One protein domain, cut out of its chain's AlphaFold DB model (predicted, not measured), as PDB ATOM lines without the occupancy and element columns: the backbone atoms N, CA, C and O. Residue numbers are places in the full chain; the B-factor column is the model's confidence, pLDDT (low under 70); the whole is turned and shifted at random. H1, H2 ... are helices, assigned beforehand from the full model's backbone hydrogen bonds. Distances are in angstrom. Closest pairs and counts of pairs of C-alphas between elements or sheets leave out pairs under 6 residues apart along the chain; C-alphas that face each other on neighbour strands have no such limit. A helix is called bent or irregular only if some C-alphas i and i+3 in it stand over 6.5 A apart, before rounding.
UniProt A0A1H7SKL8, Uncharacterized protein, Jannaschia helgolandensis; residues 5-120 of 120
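AT A GLANCE: This is residues 5 to 120 of the 120 residues of an uncharacterized protein of Jannaschia helgolandensis (UniProt A0A1H7SKL8). Three helices, H3, H4 and H5, make the core as a triangular up-and-down bundle, each running against the one before it, and H2 crosses one end of all three. H7 crosses the side of H4 and H5 that is away from H3, with H6 folding back from H5 to lead into it, while the short H1 packs across H3 at the opposite end of the longest axis, where a long loop, residues 11 to 26, runs out past H1 and back to H2. The printed part has 116 residues, with seven named helices, H1 to H7 in chain order, and no named strand; the class is all helix. It is compact, with a radius of gyration of the C-alphas of 14.1 A, and spans 42 by 30 by 21 A.

HOW THE PARTS SIT: H5, residues 80 to 93, is the hub and touches five other helices. It touches H4, residues 64 to 75, at a shallow tilt of 17 degrees, opposite ways, and the two form a helical hairpin; their closest C-alphas, of Gly 74 and Ala 80, are 6.0 A apart. H3, residues 51 to 62, touches H5 with residues 56 to 61 alone, at a shallow tilt of 31 degrees, the same way; the closest C-alphas, of Ile 60 and Leu 90, are 5.7 A apart. H3 and H4 are also a helical hairpin, at a steep tilt of 43 degrees, opposite ways, with the C-alphas of Leu 59 and Ala 67 closest at 4.9 A. H2, residues 27 to 38, touches H4 about perpendicular, at 77 degrees, with the C-alphas of Ala 31 and Gly 74 closest at 4.9 A. H2 touches H3 through residues 52 to 53 of H3 alone, closest at the C-alphas of Leu 34 and Thr 52, 5.2 A apart. H2 and H5 touch only at their ends, with the C-alphas of Leu 38 and Val 82 closest at 6.1 A. H7, residues 109 to 119, touches H5 at a steep tilt of 68 degrees, only just short of perpendicular, with the C-alphas of Ala 84 and Leu 114 closest at 5.2 A. H6, residues 95 to 107, touches H5 only at the corner by their link, where the C-alphas of Gly 91 and Arg 98 are closest at 4.3 A. H6 touches H7 at a steep tilt of 48 degrees, opposite ways, with the C-alphas of Ala 105 and Gly 112 closest at 4.2 A. H1, residues 5 to 10, touches H3 about perpendicular, at 79 degrees, with the C-alphas of Ser 10 and Val 55 closest at 5.4 A. H1 is apart from H2, H4, H5, H6 and H7. Each O i to N i+4 pair is within hydrogen-bond range in H1, H2, H3, H4 and H7, against 7 of 10 in H5 and 8 of 9 in H6.

IN THESE COORDINATES: H5 is the longest helix, 20.8 A from C-alpha 80 at (-50.700, -5.583, 8.926) to C-alpha 93; it is neither bent nor irregular, but only just, with C-alphas 82 and 85 6.4 A apart. H6 measures 19.2 A, H3 16.2 A, H4 16.1 A, H2 16.0 A, H7 15.5 A and H1 8.6 A. H1 begins at C-alpha 5, (-42.513, -7.711, -15.888), and H7 ends at C-alpha 119, (-38.575, -8.953, 18.468).

THE WHOLE: The two C-alphas farthest apart, of Asp 18 and Gly 120, are 43.9 A apart. The printed part has no cut. The links from H1 to H2, 16 residues, and from H2 to H3, 12 residues, are long; the other four are tight. The mean pLDDT of the printed part is 94.5, and residue 120, the chain's last, is the one printed residue under 70.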
ATOM      1  N   GLY A   5     -43.501  -6.692 -15.517       94.75
ATOM      2  CA  GLY A   5     -42.513  -7.711 -15.888       94.75
ATOM      3  C   GLY A   5     -41.998  -8.502 -14.685       94.75
ATOM      4  O   GLY A   5     -41.846  -9.713 -14.778       94.75
ATOM      5  N   MET A   6     -41.842  -7.846 -13.534       94.94
ATOM      6  CA  MET A   6     -41.451  -8.498 -12.283       94.94
ATOM      7  C   MET A   6     -42.552  -9.425 -11.763       94.94
ATOM      8  O   MET A   6     -42.270 -10.568 -11.425       94.94
ATOM      9  N   VAL A   7     -43.815  -8.981 -11.800       96.06
ATOM     10  CA  VAL A   7     -44.964  -9.845 -11.469       96.06
ATOM     11  C   VAL A   7     -45.060 -11.035 -12.431       96.06
ATOM     12  O   VAL A   7     -45.416 -12.132 -12.027       96.06
ATOM     13  N   ALA A   8     -44.748 -10.851 -13.718       95.88
ATOM     14  CA  ALA A   8     -44.716 -11.960 -14.667       95.88
ATOM     15  C   ALA A   8     -43.596 -12.955 -14.330       95.88
ATOM     16  O   ALA A   8     -43.853 -14.156 -14.239       95.88
ATOM     17  N   ALA A   9     -42.381 -12.454 -14.102       94.56
ATOM     18  CA  ALA A   9     -41.210 -13.268 -13.806       94.56
ATOM     19  C   ALA A   9     -41.377 -14.083 -12.515       94.56
ATOM     20  O   ALA A   9     -41.102 -15.283 -12.524       94.56
ATOM     21  N   SER A  10     -41.912 -13.482 -11.446       95.25
ATOM     22  CA  SER A  10     -42.154 -14.173 -10.169       95.25
ATOM     23  C   SER A  10     -43.165 -15.319 -10.289       95.25
ATOM     24  O   SER A  10     -43.172 -16.237  -9.477       95.25
ATOM     25  N   LEU A  11     -44.021 -15.281 -11.314       94.44
ATOM     26  CA  LEU A  11     -45.014 -16.315 -11.610       94.44
ATOM     27  C   LEU A  11     -44.547 -17.293 -12.700       94.44
ATOM     28  O   LEU A  11     -45.337 -18.104 -13.180       94.44
ATOM     29  N   GLY A  12     -43.282 -17.210 -13.127       93.94
ATOM     30  CA  GLY A  12     -42.732 -18.045 -14.197       93.94
ATOM     31  C   GLY A  12     -43.343 -17.767 -15.575       93.94
ATOM     32  O   GLY A  12     -43.300 -18.623 -16.460       93.94
ATOM     33  N   LEU A  13     -43.941 -16.589 -15.769       94.44
ATOM     34  CA  LEU A  13     -44.543 -16.165 -17.027       94.44
ATOM     35  C   LEU A  13     -43.543 -15.370 -17.876       94.44
ATOM     36  O   LEU A  13     -42.635 -14.715 -17.369       94.44
ATOM     37  N   SER A  14     -43.754 -15.374 -19.194       91.94
ATOM     38  CA  SER A  14     -43.029 -14.479 -20.106       91.94
ATOM     39  C   SER A  14     -43.336 -13.010 -19.795       91.94
ATOM     40  O   SER A  14     -44.489 -12.663 -19.536       91.94
ATOM     41  N   GLU A  15     -42.348 -12.124 -19.938       83.00
ATOM     42  CA  GLU A  15     -42.519 -10.667 -19.804       83.00
ATOM     43  C   GLU A  15     -43.598 -10.104 -20.746       83.00
ATOM     44  O   GLU A  15     -44.257  -9.110 -20.438       83.00
ATOM     45  N   THR A  16     -43.821 -10.764 -21.888       84.38
ATOM     46  CA  THR A  16     -44.836 -10.387 -22.884       84.38
ATOM     47  C   THR A  16     -46.162 -11.133 -22.712       84.38
ATOM     48  O   THR A  16     -46.957 -11.178 -23.651       84.38
ATOM     49  N   THR A  17     -46.397 -11.778 -21.565       91.38
ATOM     50  CA  THR A  17     -47.630 -12.533 -21.306       91.38
ATOM     51  C   THR A  17     -48.868 -11.637 -21.381       91.38
ATOM     52  O   THR A  17     -48.843 -10.491 -20.927       91.38
ATOM     53  N   ASP A  18     -49.971 -12.162 -21.907       91.25
ATOM     54  CA  ASP A  18     -51.302 -11.548 -21.880       91.25
ATOM     55  C   ASP A  18     -52.153 -12.032 -20.690       91.25
ATOM     56  O   ASP A  18     -53.234 -11.498 -20.452       91.25
ATOM     57  N   ALA A  19     -51.635 -12.968 -19.885       91.38
ATOM     58  CA  ALA A  19     -52.323 -13.530 -18.721       91.38
ATOM     59  C   ALA A  19     -52.469 -12.548 -17.540       91.38
ATOM     60  O   ALA A  19     -53.258 -12.795 -16.629       91.38
ATOM     61  N   LEU A  20     -51.720 -11.438 -17.539       91.62
ATOM     62  CA  LEU A  20     -51.775 -10.418 -16.486       91.62
ATOM     63  C   LEU A  20     -52.582  -9.174 -16.913       91.62
ATOM     64  O   LEU A  20     -52.537  -8.780 -18.087       91.62
ATOM     65  N   PRO A  21     -53.246  -8.468 -15.976       91.00
ATOM     66  CA  PRO A  21     -53.882  -7.173 -16.240       91.00
ATOM     67  C   PRO A  21     -52.877  -6.090 -16.667       91.00
ATOM     68  O   PRO A  21     -51.784  -6.044 -16.098       91.00
ATOM     69  N   PRO A  22     -53.192  -5.237 -17.668       90.94
ATOM     70  CA  PRO A  22     -52.268  -4.227 -18.202       90.94
ATOM     71  C   PRO A  22     -51.779  -3.243 -17.135       90.94
ATOM     72  O   PRO A  22     -52.556  -2.799 -16.291       90.94
ATOM     73  N   GLY A  23     -50.507  -2.850 -17.253       93.31
ATOM     74  CA  GLY A  23     -49.858  -1.872 -16.378       93.31
ATOM     75  C   GLY A  23     -49.196  -2.471 -15.140       93.31
ATOM     76  O   GLY A  23     -49.338  -3.656 -14.840       93.31
ATOM     77  N   ASP A  24     -48.448  -1.620 -14.447       96.06
ATOM     78  CA  ASP A  24     -47.776  -1.962 -13.197       96.06
ATOM     79  C   ASP A  24     -48.782  -2.121 -12.054       96.06
ATOM     80  O   ASP A  24     -49.865  -1.524 -12.049       96.06
ATOM     81  N   LEU A  25     -48.407  -2.901 -11.045       96.75
ATOM     82  CA  LEU A  25     -49.245  -3.185  -9.889       96.75
ATOM     83  C   LEU A  25     -49.042  -2.120  -8.788       96.75
ATOM     84  O   LEU A  25     -47.914  -1.898  -8.347       96.75
ATOM     85  N   PRO A  26     -50.095  -1.431  -8.312       98.06
ATOM     86  CA  PRO A  26     -49.966  -0.505  -7.187       98.06
ATOM     87  C   PRO A  26     -49.542  -1.186  -5.886       98.06
ATOM     88  O   PRO A  26     -50.014  -2.281  -5.584       98.06
ATOM     89  N   LEU A  27     -48.665  -0.528  -5.117       98.00
ATOM     90  CA  LEU A  27     -48.115  -1.074  -3.867       98.00
ATOM     91  C   LEU A  27     -49.196  -1.248  -2.799       98.00
ATOM     92  O   LEU A  27     -49.242  -2.277  -2.145       98.00
ATOM     93  N   ASP A  28     -50.100  -0.280  -2.677       96.56
ATOM     94  CA  ASP A  28     -51.269  -0.332  -1.796       96.56
ATOM     95  C   ASP A  28     -52.194  -1.501  -2.161       96.56
ATOM     96  O   ASP A  28     -52.606  -2.278  -1.300       96.56
ATOM     97  N   ARG A  29     -52.472  -1.687  -3.459       97.00
ATOM     98  CA  ARG A  29     -53.285  -2.812  -3.936       97.00
ATOM     99  C   ARG A  29     -52.609  -4.150  -3.657       97.00
ATOM    100  O   ARG A  29     -53.295  -5.094  -3.272       97.00
ATOM    101  N   PHE A  30     -51.304  -4.238  -3.889       98.31
ATOM    102  CA  PHE A  30     -50.530  -5.436  -3.597       98.31
ATOM    103  C   PHE A  30     -50.534  -5.751  -2.100       98.31
ATOM    104  O   PHE A  30     -50.891  -6.862  -1.728       98.31
ATOM    105  N   ALA A  31     -50.245  -4.765  -1.250       98.12
ATOM    106  CA  ALA A  31     -50.196  -4.928   0.198       98.12
ATOM    107  C   ALA A  31     -51.526  -5.436   0.775       98.12
ATOM    108  O   ALA A  31     -51.529  -6.376   1.563       98.12
ATOM    109  N   VAL A  32     -52.666  -4.896   0.325       98.00
ATOM    110  CA  VAL A  32     -53.996  -5.388   0.734       98.00
ATOM    111  C   VAL A  32     -54.177  -6.872   0.399       98.00
ATOM    112  O   VAL A  32     -54.714  -7.631   1.205       98.00
ATOM    113  N   ARG A  33     -53.746  -7.291  -0.795       97.38
ATOM    114  CA  ARG A  33     -53.871  -8.680  -1.255       97.38
ATOM    115  C   ARG A  33     -52.923  -9.611  -0.506       97.38
ATOM    116  O   ARG A  33     -53.356 -10.677  -0.085       97.38
ATOM    117  N   LEU A  34     -51.688  -9.170  -0.274       97.88
ATOM    118  CA  LEU A  34     -50.699  -9.913   0.498       97.88
ATOM    119  C   LEU A  34     -51.157 -10.132   1.941       97.88
ATOM    120  O   LEU A  34     -51.118 -11.258   2.421       97.88
ATOM    121  N   ILE A  35     -51.664  -9.093   2.611       97.50
ATOM    122  CA  ILE A  35     -52.221  -9.223   3.966       97.50
ATOM    123  C   ILE A  35     -53.359 -10.249   3.977       97.50
ATOM    124  O   ILE A  35     -53.411 -11.096   4.865       97.50
ATOM    125  N   GLY A  36     -54.259 -10.199   2.988       95.44
ATOM    126  CA  GLY A  36     -55.348 -11.170   2.855       95.44
ATOM    127  C   GLY A  36     -54.850 -12.609   2.694       95.44
ATOM    128  O   GLY A  36     -55.348 -13.506   3.374       95.44
ATOM    129  N   TYR A  37     -53.843 -12.816   1.844       95.62
ATOM    130  CA  TYR A  37     -53.205 -14.116   1.647       95.62
ATOM    131  C   TYR A  37     -52.544 -14.630   2.933       95.62
ATOM    132  O   TYR A  37     -52.898 -15.708   3.401       95.62
ATOM    133  N   LEU A  38     -51.675 -13.835   3.563       95.00
ATOM    134  CA  LEU A  38     -50.959 -14.218   4.789       95.00
ATOM    135  C   LEU A  38     -51.887 -14.407   5.999       95.00
ATOM    136  O   LEU A  38     -51.575 -15.156   6.918       95.00
ATOM    137  N   SER A  39     -53.053 -13.758   6.001       94.56
ATOM    138  CA  SER A  39     -54.077 -13.958   7.036       94.56
ATOM    139  C   SER A  39     -54.925 -15.217   6.818       94.56
ATOM    140  O   SER A  39     -55.757 -15.540   7.668       94.56
ATOM    141  N   THR A  40     -54.780 -15.902   5.678       91.50
ATOM    142  CA  THR A  40     -55.547 -17.110   5.371       91.50
ATOM    143  C   THR A  40     -54.876 -18.320   6.028       91.50
ATOM    144  O   THR A  40     -53.759 -18.671   5.651       91.50
ATOM    145  N   PRO A  41     -55.528 -18.980   7.003       85.00
ATOM    146  CA  PRO A  41     -54.987 -20.196   7.597       85.00
ATOM    147  C   PRO A  41     -54.908 -21.305   6.546       85.00
ATOM    148  O   PRO A  41     -55.806 -21.426   5.711       85.00
ATOM    149  N   ASP A  42     -53.842 -22.104   6.607       82.81
ATOM    150  CA  ASP A  42     -53.594 -23.220   5.686       82.81
ATOM    151  C   ASP A  42     -53.602 -22.794   4.203       82.81
ATOM    152  O   ASP A  42     -54.125 -23.497   3.341       82.81
ATOM    153  N   ALA A  43     -53.056 -21.612   3.896       80.50
ATOM    154  CA  ALA A  43     -52.950 -21.148   2.520       80.50
ATOM    155  C   ALA A  43     -52.050 -22.083   1.685       80.50
ATOM    156  O   ALA A  43     -50.895 -22.337   2.026       80.50
ATOM    157  N   GLU A  44     -52.581 -22.569   0.564       79.31
ATOM    158  CA  GLU A  44     -51.903 -23.440  -0.397       79.31
ATOM    159  C   GLU A  44     -51.656 -22.694  -1.719       79.31
ATOM    160  O   GLU A  44     -52.087 -21.555  -1.910       79.31
ATOM    161  N   ALA A  45     -50.983 -23.343  -2.672       73.12
ATOM    162  CA  ALA A  45     -50.701 -22.760  -3.988       73.12
ATOM    163  C   ALA A  45     -51.972 -22.385  -4.781       73.12
ATOM    164  O   ALA A  45     -51.933 -21.472  -5.604       73.12
ATOM    165  N   ASP A  46     -53.096 -23.057  -4.508       78.88
ATOM    166  CA  ASP A  46     -54.392 -22.793  -5.144       78.88
ATOM    167  C   ASP A  46     -55.233 -21.744  -4.388       78.88
ATOM    168  O   ASP A  46     -56.324 -21.373  -4.838       78.88
ATOM    169  N   THR A  47     -54.754 -21.244  -3.241       84.44
ATOM    170  CA  THR A  47     -55.453 -20.211  -2.473       84.44
ATOM    171  C   THR A  47     -55.552 -18.926  -3.299       84.44
ATOM    172  O   THR A  47     -54.566 -18.493  -3.907       84.44
ATOM    173  N   PRO A  48     -56.728 -18.265  -3.321       84.00
ATOM    174  CA  PRO A  48     -56.843 -16.941  -3.910       84.00
ATOM    175  C   PRO A  48     -55.756 -16.018  -3.356       84.00
ATOM    176  O   PRO A  48     -55.555 -15.940  -2.152       84.00
ATOM    177  N   ASP A  49     -55.056 -15.324  -4.245       92.44
ATOM    178  CA  ASP A  49     -53.944 -14.435  -3.900       92.44
ATOM    179  C   ASP A  49     -52.625 -15.093  -3.450       92.44
ATOM    180  O   ASP A  49     -51.696 -14.364  -3.110       92.44
ATOM    181  N   ALA A  50     -52.446 -16.414  -3.601       92.25
ATOM    182  CA  ALA A  50     -51.144 -17.080  -3.404       92.25
ATOM    183  C   ALA A  50     -50.010 -16.504  -4.271       92.25
ATOM    184  O   ALA A  50     -48.844 -16.504  -3.878       92.25
ATOM    185  N   TRP A  51     -50.355 -15.915  -5.419       94.69
ATOM    186  CA  TRP A  51     -49.422 -15.167  -6.264       94.69
ATOM    187  C   TRP A  51     -48.717 -14.024  -5.514       94.69
ATOM    188  O   TRP A  51     -47.618 -13.635  -5.902       94.69
ATOM    189  N   THR A  52     -49.326 -13.474  -4.457       97.12
ATOM    190  CA  THR A  52     -48.734 -12.371  -3.694       97.12
ATOM    191  C   THR A  52     -47.548 -12.800  -2.846       97.12
ATOM    192  O   THR A  52     -46.599 -12.025  -2.753       97.12
ATOM    193  N   GLY A  53     -47.568 -14.023  -2.302       96.12
ATOM    194  CA  GLY A  53     -46.414 -14.618  -1.626       96.12
ATOM    195  C   GLY A  53     -45.238 -14.743  -2.588       96.12
ATOM    196  O   GLY A  53     -44.207 -14.124  -2.373       96.12
ATOM    197  N   ALA A  54     -45.455 -15.381  -3.744       95.94
ATOM    198  CA  ALA A  54     -44.416 -15.533  -4.768       95.94
ATOM    199  C   ALA A  54     -43.845 -14.190  -5.268       95.94
ATOM    200  O   ALA A  54     -42.649 -14.078  -5.531       95.94
ATOM    201  N   VAL A  55     -44.685 -13.155  -5.411       97.81
ATOM    202  CA  VAL A  55     -44.210 -11.801  -5.744       97.81
ATOM    203  C   VAL A  55     -43.394 -11.202  -4.597       97.81
ATOM    204  O   VAL A  55     -42.380 -10.574  -4.877       97.81
ATOM    205  N   MET A  56     -43.807 -11.360  -3.336       98.38
ATOM    206  CA  MET A  56     -43.042 -10.847  -2.194       98.38
ATOM    207  C   MET A  56     -41.683 -11.544  -2.073       98.38
ATOM    208  O   MET A  56     -40.678 -10.854  -1.942       98.38
ATOM    209  N   ASP A  57     -41.629 -12.867  -2.219       97.06
ATOM    210  CA  ASP A  57     -40.376 -13.632  -2.192       97.06
ATOM    211  C   ASP A  57     -39.411 -13.138  -3.284       97.06
ATOM    212  O   ASP A  57     -38.233 -12.879  -3.030       97.06
ATOM    213  N   ALA A  58     -39.924 -12.930  -4.503       97.25
ATOM    214  CA  ALA A  58     -39.142 -12.382  -5.610       97.25
ATOM    215  C   ALA A  58     -38.684 -10.941  -5.341       97.25
ATOM    216  O   ALA A  58     -37.550 -10.589  -5.645       97.25
ATOM    217  N   LEU A  59     -39.534 -10.104  -4.740       97.94
ATOM    218  CA  LEU A  59     -39.146  -8.752  -4.340       97.94
ATOM    219  C   LEU A  59     -38.018  -8.784  -3.309       97.94
ATOM    220  O   LEU A  59     -37.036  -8.072  -3.473       97.94
ATOM    221  N   ILE A  60     -38.121  -9.613  -2.270       98.00
ATOM    222  CA  ILE A  60     -37.081  -9.733  -1.240       98.00
ATOM    223  C   ILE A  60     -35.747 -10.164  -1.864       98.00
ATOM    224  O   ILE A  60     -34.699  -9.636  -1.486       98.00
ATOM    225  N   ALA A  61     -35.784 -11.088  -2.827       96.44
ATOM    226  CA  ALA A  61     -34.594 -11.607  -3.492       96.44
ATOM    227  C   ALA A  61     -33.973 -10.629  -4.506       96.44
ATOM    228  O   ALA A  61     -32.752 -10.465  -4.528       96.44
ATOM    229  N   ASP A  62     -34.794  -9.994  -5.345       95.94
ATOM    230  CA  ASP A  62     -34.333  -9.281  -6.543       95.94
ATOM    231  C   ASP A  62     -34.397  -7.746  -6.417       95.94
ATOM    232  O   ASP A  62     -33.643  -7.042  -7.093       95.94
ATOM    233  N   ASP A  63     -35.281  -7.206  -5.571       97.00
ATOM    234  CA  ASP A  63     -35.464  -5.764  -5.345       97.00
ATOM    235  C   ASP A  63     -35.906  -5.476  -3.890       97.00
ATOM    236  O   ASP A  63     -37.067  -5.127  -3.627       97.00
ATOM    237  N   PRO A  64     -34.992  -5.631  -2.909       97.31
ATOM    238  CA  PRO A  64     -35.310  -5.507  -1.482       97.31
ATOM    239  C   PRO A  64     -35.811  -4.103  -1.101       97.31
ATOM    240  O   PRO A  64     -36.590  -3.926  -0.162       97.31
ATOM    241  N   ASP A  65     -35.414  -3.093  -1.873       97.31
ATOM    242  CA  ASP A  65     -35.923  -1.728  -1.795       97.31
ATOM    243  C   ASP A  65     -37.432  -1.662  -2.075       97.31
ATOM    244  O   ASP A  65     -38.201  -1.059  -1.313       97.31
ATOM    245  N   LEU A  66     -37.865  -2.293  -3.166       98.06
ATOM    246  CA  LEU A  66     -39.269  -2.371  -3.543       98.06
ATOM    247  C   LEU A  66     -40.061  -3.301  -2.614       98.06
ATOM    248  O   LEU A  66     -41.223  -2.997  -2.325       98.06
ATOM    249  N   ALA A  67     -39.439  -4.363  -2.088       98.31
ATOM    250  CA  ALA A  67     -40.012  -5.202  -1.035       98.31
ATOM    251  C   ALA A  67     -40.358  -4.368   0.209       98.31
ATOM    252  O   ALA A  67     -41.509  -4.357   0.654       98.31
ATOM    253  N   LEU A  68     -39.402  -3.576   0.716       98.31
ATOM    254  CA  LEU A  68     -39.648  -2.691   1.857       98.31
ATOM    255  C   LEU A  68     -40.753  -1.677   1.546       98.31
ATOM    256  O   LEU A  68     -41.633  -1.439   2.375       98.31
ATOM    257  N   ALA A  69     -40.747  -1.086   0.349       98.31
ATOM    258  CA  ALA A  69     -41.789  -0.148  -0.060       98.31
ATOM    259  C   ALA A  69     -43.190  -0.794  -0.081       98.31
ATOM    260  O   ALA A  69     -44.168  -0.139   0.283       98.31
ATOM    261  N   ALA A  70     -43.297  -2.066  -0.477       98.19
ATOM    262  CA  ALA A  70     -44.542  -2.827  -0.447       98.19
ATOM    263  C   ALA A  70     -45.022  -3.109   0.985       98.19
ATOM    264  O   ALA A  70     -46.195  -2.880   1.282       98.19
ATOM    265  N   ILE A  71     -44.125  -3.533   1.883       98.38
ATOM    266  CA  ILE A  71     -44.447  -3.765   3.303       98.38
ATOM    267  C   ILE A  71     -44.917  -2.458   3.951       98.38
ATOM    268  O   ILE A  71     -45.971  -2.423   4.585       98.38
ATOM    269  N   ARG A  72     -44.205  -1.349   3.729       98.12
ATOM    270  CA  ARG A  72     -44.584  -0.031   4.263       98.12
ATOM    271  C   ARG A  72     -45.933   0.460   3.756       98.12
ATOM    272  O   ARG A  72     -46.691   1.042   4.523       98.12
ATOM    273  N   ALA A  73     -46.271   0.192   2.495       98.06
ATOM    274  CA  ALA A  73     -47.596   0.512   1.963       98.06
ATOM    275  C   ALA A  73     -48.729  -0.250   2.683       98.06
ATOM    276  O   ALA A  73     -49.876   0.197   2.649       98.06
ATOM    277  N   GLY A  74     -48.413  -1.382   3.322       97.75
ATOM    278  CA  GLY A  74     -49.340  -2.186   4.111       97.75
ATOM    279  C   GLY A  74     -49.296  -1.958   5.620       97.75
ATOM    280  O   GLY A  74     -50.252  -2.332   6.290       97.75
ATOM    281  N   ALA A  75     -48.235  -1.352   6.159       97.25
ATOM    282  CA  ALA A  75     -47.967  -1.324   7.600       97.25
ATOM    283  C   ALA A  75     -49.092  -0.678   8.436       97.25
ATOM    284  O   ALA A  75     -49.387  -1.147   9.531       97.25
ATOM    285  N   GLY A  76     -49.765   0.345   7.902       95.94
ATOM    286  CA  GLY A  76     -50.893   1.017   8.565       95.94
ATOM    287  C   GLY A  76     -52.272   0.403   8.281       95.94
ATOM    288  O   GLY A  76     -53.298   0.979   8.649       95.94
ATOM    289  N   LEU A  77     -52.343  -0.728   7.569       97.38
ATOM    290  CA  LEU A  77     -53.609  -1.351   7.177       97.38
ATOM    291  C   LEU A  77     -54.132  -2.337   8.239       97.38
ATOM    292  O   LEU A  77     -53.363  -2.921   9.004       97.38
ATOM    293  N   PRO A  78     -55.454  -2.598   8.277       96.44
ATOM    294  CA  PRO A  78     -56.002  -3.664   9.108       96.44
ATOM    295  C   PRO A  78     -55.356  -5.016   8.779       96.44
ATOM    296  O   PRO A  78     -55.325  -5.420   7.619       96.44
ATOM    297  N   GLY A  79     -54.876  -5.722   9.804       94.88
ATOM    298  CA  GLY A  79     -54.217  -7.022   9.644       94.88
ATOM    299  C   GLY A  79     -52.724  -6.951   9.318       94.88
ATOM    300  O   GLY A  79     -52.117  -7.999   9.149       94.88
ATOM    301  N   ALA A  80     -52.109  -5.762   9.289       97.19
ATOM    302  CA  ALA A  80     -50.700  -5.583   8.926       97.19
ATOM    303  C   ALA A  80     -49.697  -6.407   9.748       97.19
ATOM    304  O   ALA A  80     -48.601  -6.648   9.262       97.19
ATOM    305  N   ALA A  81     -50.054  -6.878  10.949       96.75
ATOM    306  CA  ALA A  81     -49.176  -7.691  11.796       96.75
ATOM    307  C   ALA A  81     -48.590  -8.920  11.072       96.75
ATOM    308  O   ALA A  81     -47.457  -9.295  11.345       96.75
ATOM    309  N   VAL A  82     -49.314  -9.502  10.108       96.81
ATOM    310  CA  VAL A  82     -48.819 -10.633   9.298       96.81
ATOM    311  C   VAL A  82     -47.646 -10.264   8.382       96.81
ATOM    312  O   VAL A  82     -46.954 -11.141   7.885       96.81
ATOM    313  N   LEU A  83     -47.401  -8.970   8.155       98.00
ATOM    314  CA  LEU A  83     -46.245  -8.479   7.403       98.00
ATOM    315  C   LEU A  83     -44.947  -8.504   8.225       98.00
ATOM    316  O   LEU A  83     -43.888  -8.233   7.663       98.00
ATOM    317  N   ALA A  84     -45.006  -8.820   9.525       97.50
ATOM    318  CA  ALA A  84     -43.814  -8.987  10.354       97.50
ATOM    319  C   ALA A  84     -42.903 -10.102   9.814       97.50
ATOM    320  O   ALA A  84     -41.693  -9.911   9.748       97.50
ATOM    321  N   ASP A  85     -43.478 -11.208   9.336       96.19
ATOM    322  CA  ASP A  85     -42.718 -12.339   8.789       96.19
ATOM    323  C   ASP A  85     -41.910 -11.963   7.529       96.19
ATOM    324  O   ASP A  85     -40.682 -12.080   7.564       96.19
ATOM    325  N   PRO A  86     -42.511 -11.429   6.441       97.50
ATOM    326  CA  PRO A  86     -41.732 -10.996   5.277       97.50
ATOM    327  C   PRO A  86     -40.792  -9.819   5.588       97.50
ATOM    328  O   PRO A  86     -39.755  -9.674   4.943       97.50
ATOM    329  N   LEU A  87     -41.099  -8.981   6.588       98.12
ATOM    330  CA  LEU A  87     -40.175  -7.939   7.048       98.12
ATOM    331  C   LEU A  87     -38.946  -8.533   7.754       98.12
ATOM    332  O   LEU A  87     -37.832  -8.051   7.541       98.12
ATOM    333  N   ALA A  88     -39.131  -9.577   8.563       97.50
ATOM    334  CA  ALA A  88     -38.042 -10.301   9.209       97.50
ATOM    335  C   ALA A  88     -37.157 -11.004   8.175       97.50
ATOM    336  O   ALA A  88     -35.931 -10.919   8.259       97.50
ATOM    337  N   GLU A  89     -37.766 -11.642   7.174       97.69
ATOM    338  CA  GLU A  89     -37.048 -12.259   6.058       97.69
ATOM    339  C   GLU A  89     -36.230 -11.225   5.273       97.69
ATOM    340  O   GLU A  89     -35.037 -11.426   5.035       97.69
ATOM    341  N   LEU A  90     -36.828 -10.074   4.959       97.62
ATOM    342  CA  LEU A  90     -36.134  -8.972   4.300       97.62
ATOM    343  C   LEU A  90     -34.961  -8.431   5.131       97.62
ATOM    344  O   LEU A  90     -33.905  -8.130   4.586       97.62
ATOM    345  N   GLY A  91     -35.116  -8.308   6.450       96.81
ATOM    346  CA  GLY A  91     -34.019  -7.906   7.335       96.81
ATOM    347  C   GLY A  91     -32.922  -8.969   7.461       96.81
ATOM    348  O   GLY A  91     -31.767  -8.639   7.723       96.81
ATOM    349  N   ALA A  92     -33.261 -10.242   7.267       96.19
ATOM    350  CA  ALA A  92     -32.309 -11.345   7.300       96.19
ATOM    351  C   ALA A  92     -31.533 -11.518   5.982       96.19
ATOM    352  O   ALA A  92     -30.483 -12.164   5.996       96.19
ATOM    353  N   SER A  93     -32.019 -10.957   4.867       92.88
ATOM    354  CA  SER A  93     -31.390 -11.123   3.552       92.88
ATOM    355  C   SER A  93     -30.037 -10.410   3.442       92.88
ATOM    356  O   SER A  93     -29.112 -10.955   2.838       92.88
ATOM    357  N   ASP A  94     -29.889  -9.232   4.061       90.50
ATOM    358  CA  ASP A  94     -28.651  -8.449   4.054       90.50
ATOM    359  C   ASP A  94     -28.557  -7.463   5.250       90.50
ATOM    360  O   ASP A  94     -29.542  -6.793   5.579       90.50
ATOM    361  N   PRO A  95     -27.380  -7.296   5.896       94.00
ATOM    362  CA  PRO A  95     -27.212  -6.367   7.019       94.00
ATOM    363  C   PRO A  95     -27.514  -4.895   6.702       94.00
ATOM    364  O   PRO A  95     -28.022  -4.185   7.566       94.00
ATOM    365  N   VAL A  96     -27.239  -4.420   5.481       95.56
ATOM    366  CA  VAL A  96     -27.575  -3.043   5.070       95.56
ATOM    367  C   VAL A  96     -29.089  -2.869   5.025       95.56
ATOM    368  O   VAL A  96     -29.608  -1.813   5.393       95.56
ATOM    369  N   MET A  97     -29.809  -3.907   4.599       96.19
ATOM    370  CA  MET A  97     -31.267  -3.899   4.591       96.19
ATOM    371  C   MET A  97     -31.831  -3.852   6.013       96.19
ATOM    372  O   MET A  97     -32.731  -3.058   6.289       96.19
ATOM    373  N   ARG A  98     -31.247  -4.617   6.941       96.62
ATOM    374  CA  ARG A  98     -31.592  -4.543   8.366       96.62
ATOM    375  C   ARG A  98     -31.422  -3.131   8.934       96.62
ATOM    376  O   ARG A  98     -32.389  -2.574   9.448       96.62
ATOM    377  N   ASP A  99     -30.240  -2.532   8.784       96.88
ATOM    378  CA  ASP A  99     -29.955  -1.178   9.289       96.88
ATOM    379  C   ASP A  99     -30.939  -0.144   8.716       96.88
ATOM    380  O   ASP A  99     -31.369   0.806   9.382       96.88
ATOM    381  N   ARG A 100     -31.331  -0.332   7.454       96.62
ATOM    382  CA  ARG A 100     -32.291   0.532   6.778       96.62
ATOM    383  C   ARG A 100     -33.715   0.362   7.299       96.62
ATOM    384  O   ARG A 100     -34.409   1.371   7.430       96.62
ATOM    385  N   ILE A 101     -34.153  -0.864   7.586       97.69
ATOM    386  CA  ILE A 101     -35.448  -1.131   8.228       97.69
ATOM    387  C   ILE A 101     -35.487  -0.448   9.595       97.69
ATOM    388  O   ILE A 101     -36.419   0.307   9.858       97.69
ATOM    389  N   GLU A 102     -34.451  -0.637  10.416       96.38
ATOM    390  CA  GLU A 102     -34.338  -0.026  11.746       96.38
ATOM    391  C   GLU A 102     -34.370   1.511  11.664       96.38
ATOM    392  O   GLU A 102     -35.108   2.165  12.401       96.38
ATOM    393  N   THR A 103     -33.643   2.094  10.704       97.12
ATOM    394  CA  THR A 103     -33.654   3.546  10.464       97.12
ATOM    395  C   THR A 103     -35.052   4.044  10.095       97.12
ATOM    396  O   THR A 103     -35.544   4.995  10.695       97.12
ATOM    397  N   GLN A 104     -35.720   3.406   9.127       96.69
ATOM    398  CA  GLN A 104     -37.044   3.846   8.674       96.69
ATOM    399  C   GLN A 104     -38.129   3.631   9.732       96.69
ATOM    400  O   GLN A 104     -39.037   4.450   9.836       96.69
ATOM    401  N   ALA A 105     -38.028   2.572  10.535       96.75
ATOM    402  CA  ALA A 105     -38.929   2.302  11.652       96.75
ATOM    403  C   ALA A 105     -38.882   3.397  12.733       96.75
ATOM    404  O   ALA A 105     -39.879   3.632  13.411       96.75
ATOM    405  N   GLY A 106     -37.752   4.103  12.870       96.00
ATOM    406  CA  GLY A 106     -37.638   5.267  13.754       96.00
ATOM    407  C   GLY A 106     -38.476   6.474  13.311       96.00
ATOM    408  O   GLY A 106     -38.887   7.270  14.154       96.00
ATOM    409  N   ASP A 107     -38.759   6.589  12.010       96.06
ATOM    410  CA  ASP A 107     -39.506   7.702  11.407       96.06
ATOM    411  C   ASP A 107     -40.956   7.332  11.029       96.06
ATOM    412  O   ASP A 107     -41.780   8.211  10.766       96.06
ATOM    413  N   ASP A 108     -41.275   6.038  10.985       96.88
ATOM    414  CA  ASP A 108     -42.546   5.478  10.522       96.88
ATOM    415  C   ASP A 108     -43.138   4.584  11.618       96.88
ATOM    416  O   ASP A 108     -42.702   3.451  11.825       96.88
ATOM    417  N   ALA A 109     -44.125   5.111  12.348       97.38
ATOM    418  CA  ALA A 109     -44.692   4.442  13.518       97.38
ATOM    419  C   ALA A 109     -45.357   3.097  13.182       97.38
ATOM    420  O   ALA A 109     -45.300   2.172  13.994       97.38
ATOM    421  N   ASP A 110     -45.960   2.979  11.996       97.69
ATOM    422  CA  ASP A 110     -46.608   1.746  11.557       97.69
ATOM    423  C   ASP A 110     -45.554   0.677  11.236       97.69
ATOM    424  O   ASP A 110     -45.667  -0.469  11.675       97.69
ATOM    425  N   LEU A 111     -44.467   1.055  10.551       97.56
ATOM    426  CA  LEU A 111     -43.329   0.156  10.343       97.56
ATOM    427  C   LEU A 111     -42.647  -0.218  11.670       97.56
ATOM    428  O   LEU A 111     -42.283  -1.376  11.869       97.56
ATOM    429  N   GLY A 112     -42.508   0.730  12.599       97.62
ATOM    430  CA  GLY A 112     -41.953   0.484  13.932       97.62
ATOM    431  C   GLY A 112     -42.762  -0.523  14.749       97.62
ATOM    432  O   GLY A 112     -42.183  -1.348  15.464       97.62
ATOM    433  N   ALA A 113     -44.090  -0.520  14.598       97.00
ATOM    434  CA  ALA A 113     -44.953  -1.528  15.205       97.00
ATOM    435  C   ALA A 113     -44.687  -2.934  14.641       97.00
ATOM    436  O   ALA A 113     -44.658  -3.893  15.411       97.00
ATOM    437  N   LEU A 114     -44.440  -3.060  13.330       97.06
ATOM    438  CA  LEU A 114     -44.068  -4.340  12.715       97.06
ATOM    439  C   LEU A 114     -42.704  -4.833  13.199       97.06
ATOM    440  O   LEU A 114     -42.584  -5.996  13.563       97.06
ATOM    441  N   VAL A 115     -41.694  -3.956  13.261       96.94
ATOM    442  CA  VAL A 115     -40.363  -4.318  13.783       96.94
ATOM    443  C   VAL A 115     -40.462  -4.820  15.222       96.94
ATOM    444  O   VAL A 115     -39.929  -5.877  15.543       96.94
ATOM    445  N   SER A 116     -41.228  -4.128  16.067       95.62
ATOM    446  CA  SER A 116     -41.438  -4.548  17.459       95.62
ATOM    447  C   SER A 116     -42.127  -5.915  17.570       95.62
ATOM    448  O   SER A 116     -41.895  -6.638  18.533       95.62
ATOM    449  N   ALA A 117     -42.973  -6.278  16.598       92.62
ATOM    450  CA  ALA A 117     -43.642  -7.578  16.557       92.62
ATOM    451  C   ALA A 117     -42.699  -8.736  16.180       92.62
ATOM    452  O   ALA A 117     -43.003  -9.876  16.510       92.62
ATOM    453  N   ILE A 118     -41.568  -8.459  15.522       92.00
ATOM    454  CA  ILE A 118     -40.537  -9.459  15.188       92.00
ATOM    455  C   ILE A 118     -39.683  -9.800  16.421       92.00
ATOM    456  O   ILE A 118     -39.195 -10.920  16.557       92.00
ATOM    457  N   GLU A 119     -39.471  -8.828  17.311       82.19
ATOM    458  CA  GLU A 119     -38.575  -8.953  18.468       82.19
ATOM    459  C   GLU A 119     -39.246  -9.523  19.732       82.19
ATOM    460  O   GLU A 119     -38.542  -9.860  20.690       82.19
ATOM    461  N   GLY A 120     -40.582  -9.588  19.760       68.94
ATOM    462  CA  GLY A 120     -41.388 -10.033  20.907       68.94
ATOM    463  C   GLY A 120     -41.737 -11.513  20.877       68.94
ATOM    464  O   GLY A 120     -41.581 -12.162  21.939       68.94
TER     465      GLY A 120